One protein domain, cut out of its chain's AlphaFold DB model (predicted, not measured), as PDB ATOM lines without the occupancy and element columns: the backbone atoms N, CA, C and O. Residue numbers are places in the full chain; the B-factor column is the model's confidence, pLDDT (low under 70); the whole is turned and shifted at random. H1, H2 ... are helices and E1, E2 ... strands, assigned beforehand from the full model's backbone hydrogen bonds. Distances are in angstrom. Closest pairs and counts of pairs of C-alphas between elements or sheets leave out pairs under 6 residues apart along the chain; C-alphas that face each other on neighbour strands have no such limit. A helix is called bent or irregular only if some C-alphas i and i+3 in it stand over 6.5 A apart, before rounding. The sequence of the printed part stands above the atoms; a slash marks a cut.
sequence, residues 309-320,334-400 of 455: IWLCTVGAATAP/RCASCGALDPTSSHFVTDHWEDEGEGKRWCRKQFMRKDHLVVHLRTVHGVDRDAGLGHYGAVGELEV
ATOM      1  N   ILE A 309     145.669 112.180 137.784       89.56
ATOM      2  CA  ILE A 309     145.238 110.804 137.593       89.56
ATOM      3  C   ILE A 309     144.579 110.683 136.225       89.56
ATOM      4  O   ILE A 309     144.048 111.640 135.675       89.56
ATOM      5  N   TRP A 310     144.677 109.495 135.655       91.88
ATOM      6  CA  TRP A 310     144.183 109.179 134.327       91.88
ATOM      7  C   TRP A 310     143.115 108.111 134.474       91.88
ATOM      8  O   TRP A 310     143.403 106.991 134.904       91.88
ATOM      9  N   LEU A 311     141.883 108.465 134.152       92.06
ATOM     10  CA  LEU A 311     140.729 107.588 134.206       92.06
ATOM     11  C   LEU A 311     140.547 106.923 132.847       92.06
ATOM     12  O   LEU A 311     140.681 107.556 131.800       92.06
ATOM     13  N   CYS A 312     140.236 105.632 132.845       92.50
ATOM     14  CA  CYS A 312     139.725 105.010 131.639       92.50
ATOM     15  C   CYS A 312     138.280 105.474 131.434       92.50
ATOM     16  O   CYS A 312     137.407 105.167 132.232       92.50
ATOM     17  N   THR A 313     138.019 106.220 130.367       90.19
ATOM     18  CA  THR A 313     136.665 106.694 130.036       90.19
ATOM     19  C   THR A 313     136.016 105.860 128.927       90.19
ATOM     20  O   THR A 313     134.997 106.246 128.352       90.19
ATOM     21  N   VAL A 314     136.569 104.675 128.634       88.81
ATOM     22  CA  VAL A 314     135.987 103.745 127.657       88.81
ATOM     23  C   VAL A 314     134.651 103.223 128.180       88.81
ATOM     24  O   VAL A 314     134.572 102.643 129.267       88.81
ATOM     25  N   GLY A 315     133.604 103.445 127.386       86.31
ATOM     26  CA  GLY A 315     132.211 103.176 127.747       86.31
ATOM     27  C   GLY A 315     131.546 104.301 128.547       86.31
ATOM     28  O   GLY A 315     130.330 104.295 128.680       86.31
ATOM     29  N   ALA A 316     132.319 105.273 129.043       83.75
ATOM     30  CA  ALA A 316     131.816 106.449 129.757       83.75
ATOM     31  C   ALA A 316     131.330 107.527 128.796       83.75
ATOM     32  O   ALA A 316     130.282 108.130 128.990       83.75
ATOM     33  N   ALA A 317     132.126 107.768 127.756       80.38
ATOM     34  CA  ALA A 317     131.804 108.666 126.669       80.38
ATOM     35  C   ALA A 317     131.448 107.814 125.453       80.38
ATOM     36  O   ALA A 317     132.289 107.087 124.918       80.38
ATOM     37  N   THR A 318     130.197 107.878 125.013       76.94
ATOM     38  CA  THR A 318     129.801 107.307 123.727       76.94
ATOM     39  C   THR A 318     130.026 108.356 122.653       76.94
ATOM     40  O   THR A 318     129.532 109.482 122.764       76.94
ATOM     41  N   ALA A 319     130.761 107.987 121.602       69.12
ATOM     42  CA  ALA A 319     130.681 108.724 120.351       69.12
ATOM     43  C   ALA A 319     129.219 108.704 119.868       69.12
ATOM     44  O   ALA A 319     128.521 107.710 120.115       69.12
ATOM     45  N   PRO A 320     128.734 109.769 119.208       62.97
ATOM     46  CA  PRO A 320     127.422 109.721 118.588       62.97
ATOM     47  C   PRO A 320     127.364 108.491 117.668       62.97
ATOM     48  O   PRO A 320     128.351 108.208 116.977       62.97
ATOM     49  N   ARG A 334     128.918 112.150 124.205       86.62
ATOM     50  CA  ARG A 334     127.847 112.094 125.205       86.62
ATOM     51  C   ARG A 334     128.233 111.186 126.354       86.62
ATOM     52  O   ARG A 334     128.777 110.107 126.121       86.62
ATOM     53  N   CYS A 335     127.929 111.600 127.580       88.31
ATOM     54  CA  CYS A 335     128.011 110.727 128.741       88.31
ATOM     55  C   CYS A 335     127.030 109.563 128.566       88.31
ATOM     56  O   CYS A 335     125.842 109.775 128.327       88.31
ATOM     57  N   ALA A 336     127.514 108.334 128.706       85.50
ATOM     58  CA  ALA A 336     126.711 107.126 128.574       85.50
ATOM     59  C   ALA A 336     125.665 106.980 129.692       85.50
ATOM     60  O   ALA A 336     124.672 106.273 129.507       85.50
ATOM     61  N   SER A 337     125.892 107.627 130.840       83.12
ATOM     62  CA  SER A 337     125.015 107.558 132.013       83.12
ATOM     63  C   SER A 337     123.879 108.581 131.952       83.12
ATOM     64  O   SER A 337     122.721 108.208 132.105       83.12
ATOM     65  N   CYS A 338     124.184 109.858 131.692       87.75
ATOM     66  CA  CYS A 338     123.200 110.951 131.749       87.75
ATOM     67  C   CYS A 338     122.961 111.678 130.415       87.75
ATOM     68  O   CYS A 338     122.092 112.543 130.330       87.75
ATOM     69  N   GLY A 339     123.727 111.369 129.365       87.69
ATOM     70  CA  GLY A 339     123.610 112.020 128.057       87.69
ATOM     71  C   GLY A 339     124.237 113.416 127.954       87.69
ATOM     72  O   GLY A 339     124.099 114.038 126.896       87.69
ATOM     73  N   ALA A 340     124.929 113.901 128.998       90.06
ATOM     74  CA  ALA A 340     125.626 115.191 128.999       90.06
ATOM     75  C   ALA A 340     126.607 115.310 127.823       90.06
ATOM     76  O   ALA A 340     127.306 114.351 127.501       90.06
ATOM     77  N   LEU A 341     126.642 116.481 127.184       89.44
ATOM     78  CA  LEU A 341     127.527 116.767 126.054       89.44
ATOM     79  C   LEU A 341     128.946 117.072 126.537       89.44
ATOM     80  O   LEU A 341     129.117 117.790 127.517       89.44
ATOM     81  N   ASP A 342     129.934 116.543 125.819       86.38
ATOM     82  CA  ASP A 342     131.370 116.707 126.059       86.38
ATOM     83  C   ASP A 342     131.754 116.513 127.541       86.38
ATOM     84  O   ASP A 342     132.320 117.412 128.167       86.38
ATOM     85  N   PRO A 343     131.426 115.345 128.133       88.81
ATOM     86  CA  PRO A 343     131.644 115.111 129.554       88.81
ATOM     87  C   PRO A 343     133.131 115.202 129.907       88.81
ATOM     88  O   PRO A 343     133.980 114.600 129.247       88.81
ATOM     89  N   THR A 344     133.440 115.937 130.972       88.44
ATOM     90  CA  THR A 344     134.801 116.062 131.508       88.44
ATOM     91  C   THR A 344     135.127 114.915 132.465       88.44
ATOM     92  O   THR A 344     134.238 114.245 132.989       88.44
ATOM     93  N   SER A 345     136.415 114.706 132.755       85.88
ATOM     94  CA  SER A 345     136.863 113.798 133.823       85.88
ATOM     95  C   SER A 345     136.190 114.095 135.165       85.88
ATOM     96  O   SER A 345     135.807 113.165 135.868       85.88
ATOM     97  N   SER A 346     136.007 115.378 135.491       86.50
ATOM     98  CA  SER A 346     135.329 115.820 136.712       86.50
ATOM     99  C   SER A 346     133.887 115.313 136.776       86.50
ATOM    100  O   SER A 346     133.530 114.658 137.747       86.50
ATOM    101  N   HIS A 347     133.110 115.483 135.699       89.25
ATOM    102  CA  HIS A 347     131.732 114.983 135.605       89.25
ATOM    103  C   HIS A 347     131.637 113.475 135.891       89.25
ATOM    104  O   HIS A 347     130.766 113.017 136.624       89.25
ATOM    105  N   PHE A 348     132.569 112.686 135.353       85.75
ATOM    106  CA  PHE A 348     132.606 111.246 135.609       85.75
ATOM    107  C   PHE A 348     132.877 110.897 137.075       85.75
ATOM    108  O   PHE A 348     132.354 109.894 137.558       85.75
ATOM    109  N   VAL A 349     133.698 111.694 137.763       85.56
ATOM    110  CA  VAL A 349     134.035 111.475 139.173       85.56
ATOM    111  C   VAL A 349     132.904 111.928 140.091       85.56
ATOM    112  O   VAL A 349     132.539 111.186 140.995       85.56
ATOM    113  N   THR A 350     132.342 113.114 139.857       85.62
ATOM    114  CA  THR A 350     131.332 113.707 140.741       85.62
ATOM    115  C   THR A 350     129.967 113.058 140.584       85.62
ATOM    116  O   THR A 350     129.297 112.811 141.581       85.62
ATOM    117  N   ASP A 351     129.567 112.756 139.347       84.00
ATOM    118  CA  ASP A 351     128.165 112.452 139.059       84.00
ATOM    119  C   ASP A 351     127.917 110.950 138.879       84.00
ATOM    120  O   ASP A 351     126.785 110.506 139.037       84.00
ATOM    121  N   HIS A 352     128.951 110.161 138.546       84.38
ATOM    122  CA  HIS A 352     128.778 108.763 138.114       84.38
ATOM    123  C   HIS A 352     129.794 107.754 138.677       84.38
ATOM    124  O   HIS A 352     129.733 106.558 138.344       84.38
ATOM    125  N   TRP A 353     130.748 108.181 139.512       83.25
ATOM    126  CA  TRP A 353     131.784 107.276 140.025       83.25
ATOM    127  C   TRP A 353     131.209 106.192 140.939       83.25
ATOM    128  O   TRP A 353     131.548 105.017 140.781       83.25
ATOM    129  N   GLU A 354     130.302 106.583 141.837       79.25
ATOM    130  CA  GLU A 354     129.678 105.703 142.833       79.25
ATOM    131  C   GLU A 354     128.426 104.977 142.327       79.25
ATOM    132  O   GLU A 354     127.959 104.059 142.990       79.25
ATOM    133  N   ASP A 355     127.911 105.314 141.140       74.00
ATOM    134  CA  ASP A 355     126.702 104.686 140.595       74.00
ATOM    135  C   ASP A 355     126.934 103.187 140.340       74.00
ATOM    136  O   ASP A 355     127.402 102.784 139.276       74.00
ATOM    137  N   GLU A 356     126.619 102.310 141.288       62.56
ATOM    138  CA  GLU A 356     126.726 100.850 141.130       62.56
ATOM    139  C   GLU A 356     125.616 100.251 140.252       62.56
ATOM    140  O   GLU A 356     125.349  99.052 140.326       62.56
ATOM    141  N   GLY A 357     124.980 101.073 139.406       56.50
ATOM    142  CA  GLY A 357     123.876 100.674 138.541       56.50
ATOM    143  C   GLY A 357     124.149  99.323 137.884       56.50
ATOM    144  O   GLY A 357     125.155  99.151 137.190       56.50
ATOM    145  N   GLU A 358     123.267  98.360 138.158       55.59
ATOM    146  CA  GLU A 358     123.357  96.960 137.743       55.59
ATOM    147  C   GLU A 358     123.390  96.861 136.210       55.59
ATOM    148  O   GLU A 358     122.383  96.752 135.515       55.59
ATOM    149  N   GLY A 359     124.586  96.993 135.652       59.28
ATOM    150  CA  GLY A 359     124.769  97.177 134.223       59.28
ATOM    151  C   GLY A 359     126.167  97.695 133.961       59.28
ATOM    152  O   GLY A 359     126.397  98.893 133.850       59.28
ATOM    153  N   LYS A 360     127.120  96.769 133.874       63.25
ATOM    154  CA  LYS A 360     128.547  97.019 133.645       63.25
ATOM    155  C   LYS A 360     128.773  97.772 132.324       63.25
ATOM    156  O   LYS A 360     129.020  97.145 131.299       63.25
ATOM    157  N   ARG A 361     128.658  99.103 132.328       67.62
ATOM    158  CA  ARG A 361     128.691  99.902 131.089       67.62
ATOM    159  C   ARG A 361     130.020 100.601 130.796       67.62
ATOM    160  O   ARG A 361     130.229 100.984 129.653       67.62
ATOM    161  N   TRP A 362     130.955 100.697 131.748       83.75
ATOM    162  CA  TRP A 362     132.231 101.394 131.519       83.75
ATOM    163  C   TRP A 362     133.384 100.937 132.417       83.75
ATOM    164  O   TRP A 362     133.188 100.309 133.461       83.75
ATOM    165  N   CYS A 363     134.616 101.208 131.981       88.19
ATOM    166  CA  CYS A 363     135.833 100.785 132.667       88.19
ATOM    167  C   CYS A 363     136.260 101.770 133.765       88.19
ATOM    168  O   CYS A 363     136.839 102.803 133.481       88.19
ATOM    169  N   ARG A 364     136.091 101.423 135.043       85.56
ATOM    170  CA  ARG A 364     136.459 102.288 136.189       85.56
ATOM    171  C   ARG A 364     137.933 102.218 136.605       85.56
ATOM    172  O   ARG A 364     138.277 102.373 137.777       85.56
ATOM    173  N   LYS A 365     138.843 101.880 135.688       90.50
ATOM    174  CA  LYS A 365     140.269 101.779 136.032       90.50
ATOM    175  C   LYS A 365     140.910 103.163 136.055       90.50
ATOM    176  O   LYS A 365     140.839 103.901 135.079       90.50
ATOM    177  N   GLN A 366     141.591 103.462 137.158       91.00
ATOM    178  CA  GLN A 366     142.407 104.661 137.324       91.00
ATOM    179  C   GLN A 366     143.901 104.342 137.237       91.00
ATOM    180  O   GLN A 366     144.369 103.295 137.696       91.00
ATOM    181  N   PHE A 367     144.666 105.281 136.691       90.75
ATOM    182  CA  PHE A 367     146.101 105.163 136.482       90.75
ATOM    183  C   PHE A 367     146.813 106.429 136.946       90.75
ATOM    184  O   PHE A 367     146.409 107.543 136.645       90.75
ATOM    185  N   MET A 368     147.932 106.266 137.647       86.56
ATOM    186  CA  MET A 368     148.742 107.405 138.113       86.56
ATOM    187  C   MET A 368     149.674 107.957 137.020       86.56
ATOM    188  O   MET A 368     150.380 108.937 137.227       86.56
ATOM    189  N   ARG A 369     149.753 107.274 135.871       86.00
ATOM    190  CA  ARG A 369     150.610 107.623 134.733       86.00
ATOM    191  C   ARG A 369     149.845 107.436 133.434       86.00
ATOM    192  O   ARG A 369     149.230 106.384 133.247       86.00
ATOM    193  N   LYS A 370     150.009 108.389 132.513       89.12
ATOM    194  CA  LYS A 370     149.442 108.339 131.161       89.12
ATOM    195  C   LYS A 370     149.834 107.057 130.426       89.12
ATOM    196  O   LYS A 370     148.969 106.373 129.899       89.12
ATOM    197  N   ASP A 371     151.110 106.670 130.482       90.12
ATOM    198  CA  ASP A 371     151.626 105.466 129.808       90.12
ATOM    199  C   ASP A 371     150.868 104.194 130.206       90.12
ATOM    200  O   ASP A 371     150.598 103.332 129.373       90.12
ATOM    201  N   HIS A 372     150.498 104.075 131.485       91.31
ATOM    202  CA  HIS A 372     149.782 102.903 131.981       91.31
ATOM    203  C   HIS A 372     148.329 102.892 131.506       91.31
ATOM    204  O   HIS A 372     147.824 101.822 131.170       91.31
ATOM    205  N   LEU A 373     147.687 104.064 131.419       92.00
ATOM    206  CA  LEU A 373     146.385 104.187 130.767       92.00
ATOM    207  C   LEU A 373     146.493 103.760 129.296       92.00
ATOM    208  O   LEU A 373     145.684 102.961 128.846       92.00
ATOM    209  N   VAL A 374     147.515 104.205 128.556       91.06
ATOM    210  CA  VAL A 374     147.696 103.835 127.136       91.06
ATOM    211  C   VAL A 374     147.839 102.325 126.962       91.06
ATOM    212  O   VAL A 374     147.208 101.729 126.089       91.06
ATOM    213  N   VAL A 375     148.665 101.690 127.798       93.00
ATOM    214  CA  VAL A 375     148.838 100.231 127.779       93.00
ATOM    215  C   VAL A 375     147.517  99.530 128.091       93.00
ATOM    216  O   VAL A 375     147.169  98.558 127.423       93.00
ATOM    217  N   HIS A 376     146.756 100.031 129.063       93.56
ATOM    218  CA  HIS A 376     145.446  99.491 129.409       93.56
ATOM    219  C   HIS A 376     144.426  99.630 128.272       93.56
ATOM    220  O   HIS A 376     143.794  98.642 127.910       93.56
ATOM    221  N   LEU A 377     144.313 100.813 127.663       91.12
ATOM    222  CA  LEU A 377     143.428 101.067 126.523       91.12
ATOM    223  C   LEU A 377     143.713 100.094 125.372       91.12
ATOM    224  O   LEU A 377     142.789  99.516 124.803       91.12
ATOM    225  N   ARG A 378     144.993  99.832 125.093       91.00
ATOM    226  CA  ARG A 378     145.399  98.881 124.053       91.00
ATOM    227  C   ARG A 378     145.050  97.437 124.407       91.00
ATOM    228  O   ARG A 378     144.510  96.711 123.584       91.00
ATOM    229  N   THR A 379     145.404  97.006 125.613       94.38
ATOM    230  CA  THR A 379     145.350  95.585 125.996       94.38
ATOM    231  C   THR A 379     143.963  95.120 126.422       94.38
ATOM    232  O   THR A 379     143.636  93.957 126.224       94.38
ATOM    233  N   VAL A 380     143.153  96.011 126.998       92.88
ATOM    234  CA  VAL A 380     141.823  95.679 127.530       92.88
ATOM    235  C   VAL A 380     140.709  96.101 126.579       92.88
ATOM    236  O   VAL A 380     139.708  95.398 126.479       92.88
ATOM    237  N   HIS A 381     140.878  97.220 125.870       90.25
ATOM    238  CA  HIS A 381     139.834  97.779 125.005       90.25
ATOM    239  C   HIS A 381     140.151  97.700 123.509       90.25
ATOM    240  O   HIS A 381     139.303  98.071 122.704       90.25
ATOM    241  N   GLY A 382     141.345  97.234 123.122       89.94
ATOM    242  CA  GLY A 382     141.750  97.160 121.715       89.94
ATOM    243  C   GLY A 382     141.818  98.527 121.027       89.94
ATOM    244  O   GLY A 382     141.751  98.601 119.806       89.94
ATOM    245  N   VAL A 383     141.919  99.613 121.801       88.00
ATOM    246  CA  VAL A 383     141.965 100.975 121.267       88.00
ATOM    247  C   VAL A 383     143.350 101.226 120.674       88.00
ATOM    248  O   VAL A 383     144.362 101.119 121.378       88.00
ATOM    249  N   ASP A 384     143.394 101.563 119.386       81.88
ATOM    250  CA  ASP A 384     144.639 101.884 118.686       81.88
ATOM    251  C   ASP A 384     145.251 103.204 119.203       81.88
ATOM    252  O   ASP A 384     144.536 104.131 119.607       81.88
ATOM    253  N   ARG A 385     146.589 103.281 119.203       68.75
ATOM    254  CA  ARG A 385     147.380 104.405 119.730       68.75
ATOM    255  C   ARG A 385     146.985 105.737 119.107       68.75
ATOM    256  O   ARG A 385     146.964 106.725 119.832       68.75
ATOM    257  N   ASP A 386     146.697 105.761 117.814       73.00
ATOM    258  CA  ASP A 386     146.671 107.024 117.074       73.00
ATOM    259  C   ASP A 386     145.277 107.665 117.054       73.00
ATOM    260  O   ASP A 386     145.159 108.884 117.156       73.00
ATOM    261  N   ALA A 387     144.207 106.863 117.033       67.69
ATOM    262  CA  ALA A 387     142.835 107.374 116.977       67.69
ATOM    263  C   ALA A 387     142.205 107.602 118.363       67.69
ATOM    264  O   ALA A 387     141.436 108.543 118.553       67.69
ATOM    265  N   GLY A 388     142.512 106.757 119.353       66.25
ATOM    266  CA  GLY A 388     141.831 106.813 120.651       66.25
ATOM    267  C   GLY A 388     142.569 107.593 121.734       66.25
ATOM    268  O   GLY A 388     141.942 108.081 122.675       66.25
ATOM    269  N   LEU A 389     143.894 107.733 121.631       73.75
ATOM    270  CA  LEU A 389     144.688 108.287 122.728       73.75
ATOM    271  C   LEU A 389     144.482 109.791 122.922       73.75
ATOM    272  O   LEU A 389     144.519 110.258 124.060       73.75
ATOM    273  N   GLY A 390     144.252 110.535 121.837       79.19
ATOM    274  CA  GLY A 390     143.921 111.959 121.922       79.19
ATOM    275  C   GLY A 390     142.646 112.180 122.738       79.19
ATOM    276  O   GLY A 390     142.652 112.957 123.689       79.19
ATOM    277  N   HIS A 391     141.597 111.415 122.431       80.56
ATOM    278  CA  HIS A 391     140.294 111.541 123.076       80.56
ATOM    279  C   HIS A 391     140.288 111.009 124.518       80.56
ATOM    280  O   HIS A 391     140.088 111.772 125.460       80.56
ATOM    281  N   TYR A 392     140.555 109.712 124.714       82.62
ATOM    282  CA  TYR A 392     140.480 109.090 126.043       82.62
ATOM    283  C   TYR A 392     141.562 109.610 126.991       82.62
ATOM    284  O   TYR A 392     141.364 109.623 128.203       82.62
ATOM    285  N   GLY A 393     142.701 110.053 126.451       82.81
ATOM    286  CA  GLY A 393     143.720 110.741 127.226       82.81
ATOM    287  C   GLY A 393     143.195 112.069 127.763       82.81
ATOM    288  O   GLY A 393     143.166 112.243 128.973       82.81
ATOM    289  N   ALA A 394     142.762 112.979 126.888       83.75
ATOM    290  CA  ALA A 394     142.323 114.311 127.304       83.75
ATOM    291  C   ALA A 394     141.088 114.268 128.219       83.75
ATOM    292  O   ALA A 394     141.061 114.929 129.249       83.75
ATOM    293  N   VAL A 395     140.092 113.444 127.882       84.44
ATOM    294  CA  VAL A 395     138.846 113.332 128.658       84.44
ATOM    295  C   VAL A 395     139.050 112.576 129.972       84.44
ATOM    296  O   VAL A 395     138.352 112.831 130.947       84.44
ATOM    297  N   GLY A 396     139.993 111.634 130.013       87.12
ATOM    298  CA  GLY A 396     140.322 110.872 131.216       87.12
ATOM    299  C   GLY A 396     141.299 111.576 132.157       87.12
ATOM    300  O   GLY A 396     141.528 111.085 133.260       87.12
ATOM    301  N   GLU A 397     141.904 112.692 131.749       91.94
ATOM    302  CA  GLU A 397     142.843 113.436 132.581       91.94
ATOM    303  C   GLU A 397     142.093 114.208 133.665       91.94
ATOM    304  O   GLU A 397     141.336 115.136 133.389       91.94
ATOM    305  N   LEU A 398     142.305 113.815 134.917       88.00
ATOM    306  CA  LEU A 398     141.821 114.540 136.078       88.00
ATOM    307  C   LEU A 398     143.029 115.124 136.800       88.00
ATOM    308  O   LEU A 398     143.907 114.395 137.279       88.00
ATOM    309  N   GLU A 399     143.079 116.446 136.887       86.38
ATOM    310  CA  GLU A 399     143.959 117.091 137.850       86.38
ATOM    311  C   GLU A 399     143.422 116.764 139.237       86.38
ATOM    312  O   GLU A 399     142.239 116.960 139.508       86.38
ATOM    313  N   VAL A 400     144.261 116.176 140.093       81.44
ATOM    314  CA  VAL A 400     143.839 115.885 141.464       81.44
ATOM    315  C   VAL A 400     143.694 117.246 142.129       81.44
ATOM    316  O   VAL A 400     144.700 117.907 142.381       81.44
TER     317      VAL A 400
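This is residues 309 to 320 and 334 to 400 of the 455 residues of the protein "Dual specificity mitogen-activated protein kinase kinase 1" of Diplodia corticola (UniProt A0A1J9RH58). Two helices joined by a tight turn, H2 and H3, pack together at a steep tilt beside a tiny ribbon of two strands, E1 and E2, while H1 lies at the opposite end of the domain from H2. The link from E1 to H1 runs across a cut in the printed part, and a long link, residues 353 to 369, leads back from H1 to H2 and pairs with E1 at residues 366 to 367. The printed part has 79 residues, with three named helices and two named strands in the order E1, H1, H2, H3, E2; the strands are antiparallel. Under half of the residues, 38 of 79, are in named elements, and by these the class is mostly helix. The whole is compact, with a radius of gyration of the C-alphas of 11.7 A and spans of 28 by 28 by 23 A.

Start at E1, residues 309 to 311, and look for its antiparallel neighbour E2, residues 397 to 399, at an angle of 145 degrees. N 309 and O 398 are 2.9 A apart, within hydrogen-bond range, and so are N 398 and O 309 at 2.9 A. Residues 310 to 311 of E1 also form a short antiparallel pairing with residues 366 to 367. Next comes H1, residues 345 to 352; its closest C-alpha pair with E2 is Ser 345 and Leu 398, 5.5 A apart. H2, residues 370 to 381, is apart from H1, and its closest C-alpha pair with E1 is Lys 370 and Trp 310, at 6.2 A. H3, residues 385 to 396, touches H2, where the closest C-alphas, of Val 374 and Leu 389, are 6.9 A apart; the two run opposite ways at a steep tilt of 66 degrees. H1 and H3 are close but not clearly touching, with the C-alphas of Ser 345 and Gly 396 the closest at 5.2 A. H2 and E2 are only just apart, at 8.5 A. In H2 every O i to N i+4 pair is within hydrogen-bond range; in H1 it is 3 of 4 and in H3 5 of 8.

Find C-alpha 309 at (145.238, 110.804, 137.593), where E1 begins; its three residues cover 6.5 A. H1 runs 10.4 A from C-alpha 345 to C-alpha 352. Find C-alpha 370 at (149.442, 108.339, 131.161); from there H2 runs 15.5 A to C-alpha 381. H3 runs 15.0 A from C-alpha 385 to C-alpha 396 and is irregular, but only just: C-alphas 387 and 390 are 6.8 A apart. E2, 6.5 A long, ends at C-alpha 399, at (143.959, 117.091, 137.850).

The two C-alphas farthest apart, of Glu 358 and Asp 386, are 32.7 A apart. Residues 321 to 333 are not printed, and C-alphas 320 and 334 across this cut, in the link from E1 to H1, are 7.0 A apart. The link from H1 to H2, 17 residues, is long; those from H2 to H3 and from H3 to E2 are tight. The mean pLDDT of the printed part is 83.5, with values under 70 at residues 319 to 320, 356 to 361, 385 and 387 to 388.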